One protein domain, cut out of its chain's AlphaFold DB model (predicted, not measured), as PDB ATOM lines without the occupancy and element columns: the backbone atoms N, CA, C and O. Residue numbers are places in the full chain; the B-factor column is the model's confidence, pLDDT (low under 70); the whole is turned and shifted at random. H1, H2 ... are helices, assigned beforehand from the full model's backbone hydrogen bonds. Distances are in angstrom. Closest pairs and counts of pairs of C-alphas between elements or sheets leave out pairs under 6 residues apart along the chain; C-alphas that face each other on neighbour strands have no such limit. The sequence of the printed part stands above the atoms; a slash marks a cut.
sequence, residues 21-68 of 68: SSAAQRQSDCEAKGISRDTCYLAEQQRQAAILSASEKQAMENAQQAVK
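AT A GLANCE: This is residues 21 to 68 of the 68 residues of an uncharacterized protein of Enterobacter sp. E76 (UniProt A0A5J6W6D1). One long helix, H2, makes the length of a rod, and the short helix H1 folds back along its first part as a lopsided helical hairpin. Residues 49 to 68, of which 49 to 66 belong to H2, stick out free as a long arm. The printed part has 48 residues with two named helices, H1 then H2, and no named strand; the class is all helix. It is extended, with a radius of gyration of the C-alphas of 15.7 A and spans of 51 by 17 by 11 A.

IN THESE COORDINATES: Start at Ser 21 and go on to C-alpha 23 at (358.186, 228.583, 270.727), where H1, residues 23 to 31, begins; it measures 12.4 A from first to last C-alpha. Next find C-alpha 37 at (368.250, 233.332, 277.259); from there H2, residues 37 to 66, runs 42.9 A to C-alpha 66 at (344.514, 234.742, 241.563).

HOW THE PARTS SIT: Look at Cys 30 and Cys 40, the closest C-alphas of H1 and H2, 5.8 A apart: the helices touch, H2 with residues 37 to 44 alone. They form a helical hairpin, running opposite ways at a steep tilt of 41 degrees. In H1 and H2, every O i to N i+4 pair is within hydrogen-bond range.

THE WHOLE: The two farthest C-alphas, those of Gly 34 and Lys 68, are 51.1 A apart. The link from H1 to H2 is tight, with 5 residues, and the printed part has no cut. In the B-factor column, the mean pLDDT of the printed part is 92.6; residue 68, the chain's last, is under 70.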
ATOM      1  N   SER A  21     357.113 222.061 266.782       76.44
ATOM      2  CA  SER A  21     357.757 222.483 268.032       76.44
ATOM      3  C   SER A  21     357.236 223.865 268.440       76.44
ATOM      4  O   SER A  21     357.350 224.819 267.659       76.44
ATOM      5  N   SER A  22     356.711 224.000 269.657       85.00
ATOM      6  CA  SER A  22     356.274 225.299 270.179       85.00
ATOM      7  C   SER A  22     357.452 226.269 270.362       85.00
ATOM      8  O   SER A  22     358.616 225.865 270.443       85.00
ATOM      9  N   ALA A  23     357.165 227.574 270.429       87.00
ATOM     10  CA  ALA A  23     358.186 228.583 270.727       87.00
ATOM     11  C   ALA A  23     358.874 228.325 272.077       87.00
ATOM     12  O   ALA A  23     360.097 228.395 272.158       87.00
ATOM     13  N   ALA A  24     358.108 227.930 273.097       87.94
ATOM     14  CA  ALA A  24     358.635 227.611 274.421       87.94
ATOM     15  C   ALA A  24     359.596 226.409 274.399       87.94
ATOM     16  O   ALA A  24     360.674 226.480 274.983       87.94
ATOM     17  N   GLN A  25     359.251 225.333 273.680       90.31
ATOM     18  CA  GLN A  25     360.137 224.170 273.542       90.31
ATOM     19  C   GLN A  25     361.458 224.545 272.870       90.31
ATOM     20  O   GLN A  25     362.520 224.206 273.372       90.31
ATOM     21  N   ARG A  26     361.415 225.329 271.789       92.00
ATOM     22  CA  ARG A  26     362.631 225.761 271.085       92.00
ATOM     23  C   ARG A  26     363.511 226.699 271.902       92.00
ATOM     24  O   ARG A  26     364.731 226.630 271.776       92.00
ATOM     25  N   GLN A  27     362.912 227.563 272.721       92.06
ATOM     26  CA  GLN A  27     363.655 228.396 273.664       92.06
ATOM     27  C   GLN A  27     364.340 227.529 274.721       92.06
ATOM     28  O   GLN A  27     365.547 227.646 274.898       92.06
ATOM     29  N   SER A  28     363.611 226.580 275.314       92.50
ATOM     30  CA  SER A  28     364.177 225.636 276.281       92.50
ATOM     31  C   SER A  28     365.303 224.788 275.681       92.50
ATOM     32  O   SER A  28     366.347 224.648 276.312       92.50
ATOM     33  N   ASP A  29     365.146 224.284 274.455       94.69
ATOM     34  CA  ASP A  29     366.183 223.521 273.750       94.69
ATOM     35  C   ASP A  29     367.411 224.380 273.416       94.69
ATOM     36  O   ASP A  29     368.535 223.881 273.357       94.69
ATOM     37  N   CYS A  30     367.209 225.674 273.158       94.44
ATOM     38  CA  CYS A  30     368.286 226.626 272.921       94.44
ATOM     39  C   CYS A  30     369.065 226.912 274.213       94.44
ATOM     40  O   CYS A  30     370.293 226.819 274.218       94.44
ATOM     41  N   GLU A  31     368.370 227.165 275.322       94.88
ATOM     42  CA  GLU A  31     368.986 227.368 276.638       94.88
ATOM     43  C   GLU A  31     369.700 226.096 277.127       94.88
ATOM     44  O   GLU A  31     370.812 226.168 277.648       94.88
ATOM     45  N   ALA A  32     369.136 224.911 276.859       95.88
ATOM     46  CA  ALA A  32     369.744 223.617 277.179       95.88
ATOM     47  C   ALA A  32     371.080 223.366 276.452       95.88
ATOM     48  O   ALA A  32     371.883 222.548 276.896       95.88
ATOM     49  N   LYS A  33     371.354 224.092 275.359       95.56
ATOM     50  CA  LYS A  33     372.653 224.081 274.663       95.56
ATOM     51  C   LYS A  33     373.691 225.005 275.310       95.56
ATOM     52  O   LYS A  33     374.780 225.160 274.763       95.56
ATOM     53  N   GLY A  34     373.369 225.628 276.445       95.31
ATOM     54  CA  GLY A  34     374.232 226.586 277.136       95.31
ATOM     55  C   GLY A  34     374.229 227.981 276.508       95.31
ATOM     56  O   GLY A  34     375.120 228.780 276.785       95.31
ATOM     57  N   ILE A  35     373.256 228.280 275.643       96.44
ATOM     58  CA  ILE A  35     373.094 229.602 275.036       96.44
ATOM     59  C   ILE A  35     372.347 230.504 276.027       96.44
ATOM     60  O   ILE A  35     371.408 230.068 276.689       96.44
ATOM     61  N   SER A  36     372.749 231.775 276.124       96.69
ATOM     62  CA  SER A  36     372.039 232.767 276.941       96.69
ATOM     63  C   SER A  36     370.575 232.899 276.508       96.69
ATOM     64  O   SER A  36     370.277 232.951 275.310       96.69
ATOM     65  N   ARG A  37     369.674 233.057 277.484       95.38
ATOM     66  CA  ARG A  37     368.250 233.332 277.259       95.38
ATOM     67  C   ARG A  37     368.031 234.488 276.278       95.38
ATOM     68  O   ARG A  37     367.188 234.373 275.394       95.38
ATOM     69  N   ASP A  38     368.802 235.570 276.386       96.56
ATOM     70  CA  ASP A  38     368.659 236.737 275.504       96.56
ATOM     71  C   ASP A  38     369.036 236.404 274.058       96.56
ATOM     72  O   ASP A  38     368.346 236.796 273.116       96.56
ATOM     73  N   THR A  39     370.096 235.618 273.864       96.69
ATOM     74  CA  THR A  39     370.507 235.148 272.537       96.69
ATOM     75  C   THR A  39     369.466 234.200 271.944       96.69
ATOM     76  O   THR A  39     369.117 234.334 270.771       96.69
ATOM     77  N   CYS A  40     368.916 233.288 272.751       95.94
ATOM     78  CA  CYS A  40     367.819 232.419 272.332       95.94
ATOM     79  C   CYS A  40     366.564 233.214 271.963       95.94
ATOM     80  O   CYS A  40     365.911 232.913 270.965       95.94
ATOM     81  N   TYR A  41     366.251 234.263 272.724       95.69
ATOM     82  CA  TYR A  41     365.120 235.143 272.460       95.69
ATOM     83  C   TYR A  41     365.298 235.946 271.165       95.69
ATOM     84  O   TYR A  41     364.375 236.029 270.357       95.69
ATOM     85  N   LEU A  42     366.494 236.480 270.910       96.81
ATOM     86  CA  LEU A  42     366.799 237.177 269.657       96.81
ATOM     87  C   LEU A  42     366.740 236.237 268.447       96.81
ATOM     88  O   LEU A  42     366.143 236.584 267.428       96.81
ATOM     89  N   ALA A  43     367.299 235.031 268.560       95.25
ATOM     90  CA  ALA A  43     367.225 234.026 267.501       95.25
ATOM     91  C   ALA A  43     365.770 233.617 267.209       95.25
ATOM     92  O   ALA A  43     365.377 233.449 266.051       95.25
ATOM     93  N   GLU A  44     364.948 233.502 268.255       93.62
ATOM     94  CA  GLU A  44     363.515 233.245 268.144       93.62
ATOM     95  C   GLU A  44     362.802 234.348 267.354       93.62
ATOM     96  O   GLU A  44     362.070 234.051 266.407       93.62
ATOM     97  N   GLN A  45     363.046 235.613 267.707       95.06
ATOM     98  CA  GLN A  45     362.469 236.760 267.005       95.06
ATOM     99  C   GLN A  45     362.881 236.799 265.533       95.06
ATOM    100  O   GLN A  45     362.035 236.999 264.662       95.06
ATOM    101  N   GLN A  46     364.159 236.554 265.235       94.38
ATOM    102  CA  GLN A  46     364.643 236.505 263.856       94.38
ATOM    103  C   GLN A  46     363.956 235.404 263.048       94.38
ATOM    104  O   GLN A  46     363.580 235.625 261.897       94.38
ATOM    105  N   ARG A  47     363.729 234.230 263.648       93.38
ATOM    106  CA  ARG A  47     362.994 233.152 262.979       93.38
ATOM    107  C   ARG A  47     361.557 233.564 262.671       93.38
ATOM    108  O   ARG A  47     361.084 233.300 261.570       93.38
ATOM    109  N   GLN A  48     360.866 234.203 263.616       93.38
ATOM    110  CA  GLN A  48     359.497 234.681 263.400       93.38
ATOM    111  C   GLN A  48     359.440 235.720 262.277       93.38
ATOM    112  O   GLN A  48     358.600 235.602 261.388       93.38
ATOM    113  N   ALA A  49     360.377 236.670 262.260       95.44
ATOM    114  CA  ALA A  49     360.484 237.661 261.196       95.44
ATOM    115  C   ALA A  49     360.734 237.015 259.821       95.44
ATOM    116  O   ALA A  49     360.091 237.381 258.838       95.44
ATOM    117  N   ALA A  50     361.614 236.011 259.747       93.75
ATOM    118  CA  ALA A  50     361.885 235.284 258.508       93.75
ATOM    119  C   ALA A  50     360.655 234.513 257.999       93.75
ATOM    120  O   ALA A  50     360.365 234.534 256.803       93.75
ATOM    121  N   ILE A  51     359.909 233.861 258.899       92.56
ATOM    122  CA  ILE A  51     358.663 233.161 258.555       92.56
ATOM    123  C   ILE A  51     357.623 234.152 258.034       92.56
ATOM    124  O   ILE A  51     357.005 233.893 257.003       92.56
ATOM    125  N   LEU A  52     357.452 235.288 258.717       94.00
ATOM    126  CA  LEU A  52     356.501 236.314 258.307       94.00
ATOM    127  C   LEU A  52     356.849 236.849 256.915       94.00
ATOM    128  O   LEU A  52     356.009 236.797 256.024       94.00
ATOM    129  N   SER A  53     358.104 237.237 256.690       95.12
ATOM    130  CA  SER A  53     358.563 237.733 255.388       95.12
ATOM    131  C   SER A  53     358.354 236.713 254.259       95.12
ATOM    132  O   SER A  53     357.884 237.063 253.175       95.12
ATOM    133  N   ALA A  54     358.642 235.431 254.509       94.56
ATOM    134  CA  ALA A  54     358.379 234.368 253.541       94.56
ATOM    135  C   ALA A  54     356.875 234.204 253.263       94.56
ATOM    136  O   ALA A  54     356.472 234.038 252.111       94.56
ATOM    137  N   SER A  55     356.043 234.286 254.304       92.94
ATOM    138  CA  SER A  55     354.587 234.189 254.172       92.94
ATOM    139  C   SER A  55     353.988 235.369 253.405       92.94
ATOM    140  O   SER A  55     353.126 235.160 252.559       92.94
ATOM    141  N   GLU A  56     354.486 236.588 253.624       94.12
ATOM    142  CA  GLU A  56     354.064 237.791 252.904       94.12
ATOM    143  C   GLU A  56     354.404 237.687 251.420       94.12
ATOM    144  O   GLU A  56     353.556 237.943 250.565       94.12
ATOM    145  N   LYS A  57     355.623 237.237 251.099       94.88
ATOM    146  CA  LYS A  57     356.031 237.001 249.713       94.88
ATOM    147  C   LYS A  57     355.119 235.982 249.031       94.88
ATOM    148  O   LYS A  57     354.603 236.257 247.950       94.88
ATOM    149  N   GLN A  58     354.874 234.843 249.680       93.38
ATOM    150  CA  GLN A  58     353.985 233.815 249.143       93.38
ATOM    151  C   GLN A  58     352.552 234.337 248.980       93.38
ATOM    152  O   GLN A  58     351.901 234.044 247.983       93.38
ATOM    153  N   ALA A  59     352.057 235.134 249.930       93.56
ATOM    154  CA  ALA A  59     350.737 235.748 249.842       93.56
ATOM    155  C   ALA A  59     350.634 236.691 248.636       93.56
ATOM    156  O   ALA A  59     349.629 236.657 247.928       93.56
ATOM    157  N   MET A  60     351.676 237.478 248.354       93.50
ATOM    158  CA  MET A  60     351.719 238.346 247.176       93.50
ATOM    159  C   MET A  60     351.768 237.555 245.865       93.50
ATOM    160  O   MET A  60     351.041 237.884 244.931       93.50
ATOM    161  N   GLU A  61     352.577 236.496 245.791       95.44
ATOM    162  CA  GLU A  61     352.638 235.619 244.613       95.44
ATOM    163  C   GLU A  61     351.293 234.925 244.360       95.44
ATOM    164  O   GLU A  61     350.798 234.915 243.231       95.44
ATOM    165  N   ASN A  62     350.652 234.418 245.416       94.06
ATOM    166  CA  ASN A  62     349.326 233.809 245.335       94.06
ATOM    167  C   ASN A  62     348.263 234.833 244.904       94.06
ATOM    168  O   ASN A  62     347.410 234.519 244.077       94.06
ATOM    169  N   ALA A  63     348.327 236.064 245.425       93.00
ATOM    170  CA  ALA A  63     347.428 237.141 245.024       93.00
ATOM    171  C   ALA A  63     347.594 237.471 243.535       93.00
ATOM    172  O   ALA A  63     346.598 237.557 242.831       93.00
ATOM    173  N   GLN A  64     348.829 237.578 243.032       92.56
ATOM    174  CA  GLN A  64     349.097 237.808 241.608       92.56
ATOM    175  C   GLN A  64     348.584 236.676 240.712       92.56
ATOM    176  O   GLN A  64     348.086 236.942 239.620       92.56
ATOM    177  N   GLN A  65     348.705 235.422 241.153       93.38
ATOM    178  CA  GLN A  65     348.164 234.274 240.422       93.38
ATOM    179  C   GLN A  65     346.632 234.273 240.396       93.38
ATOM    180  O   GLN A  65     346.058 233.886 239.388       93.38
ATOM    181  N   ALA A  66     345.974 234.733 241.462       87.56
ATOM    182  CA  ALA A  66     344.514 234.742 241.563       87.56
ATOM    183  C   ALA A  66     343.821 235.789 240.669       87.56
ATOM    184  O   ALA A  66     342.615 235.686 240.452       87.56
ATOM    185  N   VAL A  67     344.552 236.796 240.172       87.44
ATOM    186  CA  VAL A  67     344.021 237.839 239.268       87.44
ATOM    187  C   VAL A  67     344.368 237.610 237.790       87.44
ATOM    188  O   VAL A  67     344.012 238.442 236.955       87.44
ATOM    189  N   LYS A  68     345.075 236.522 237.465       62.44
ATOM    190  CA  LYS A  68     345.347 236.078 236.089       62.44
ATOM    191  C   LYS A  68     344.281 235.104 235.611       62.44
ATOM    192  O   LYS A  68     343.970 235.172 234.404       62.44
TER     193      LYS A  68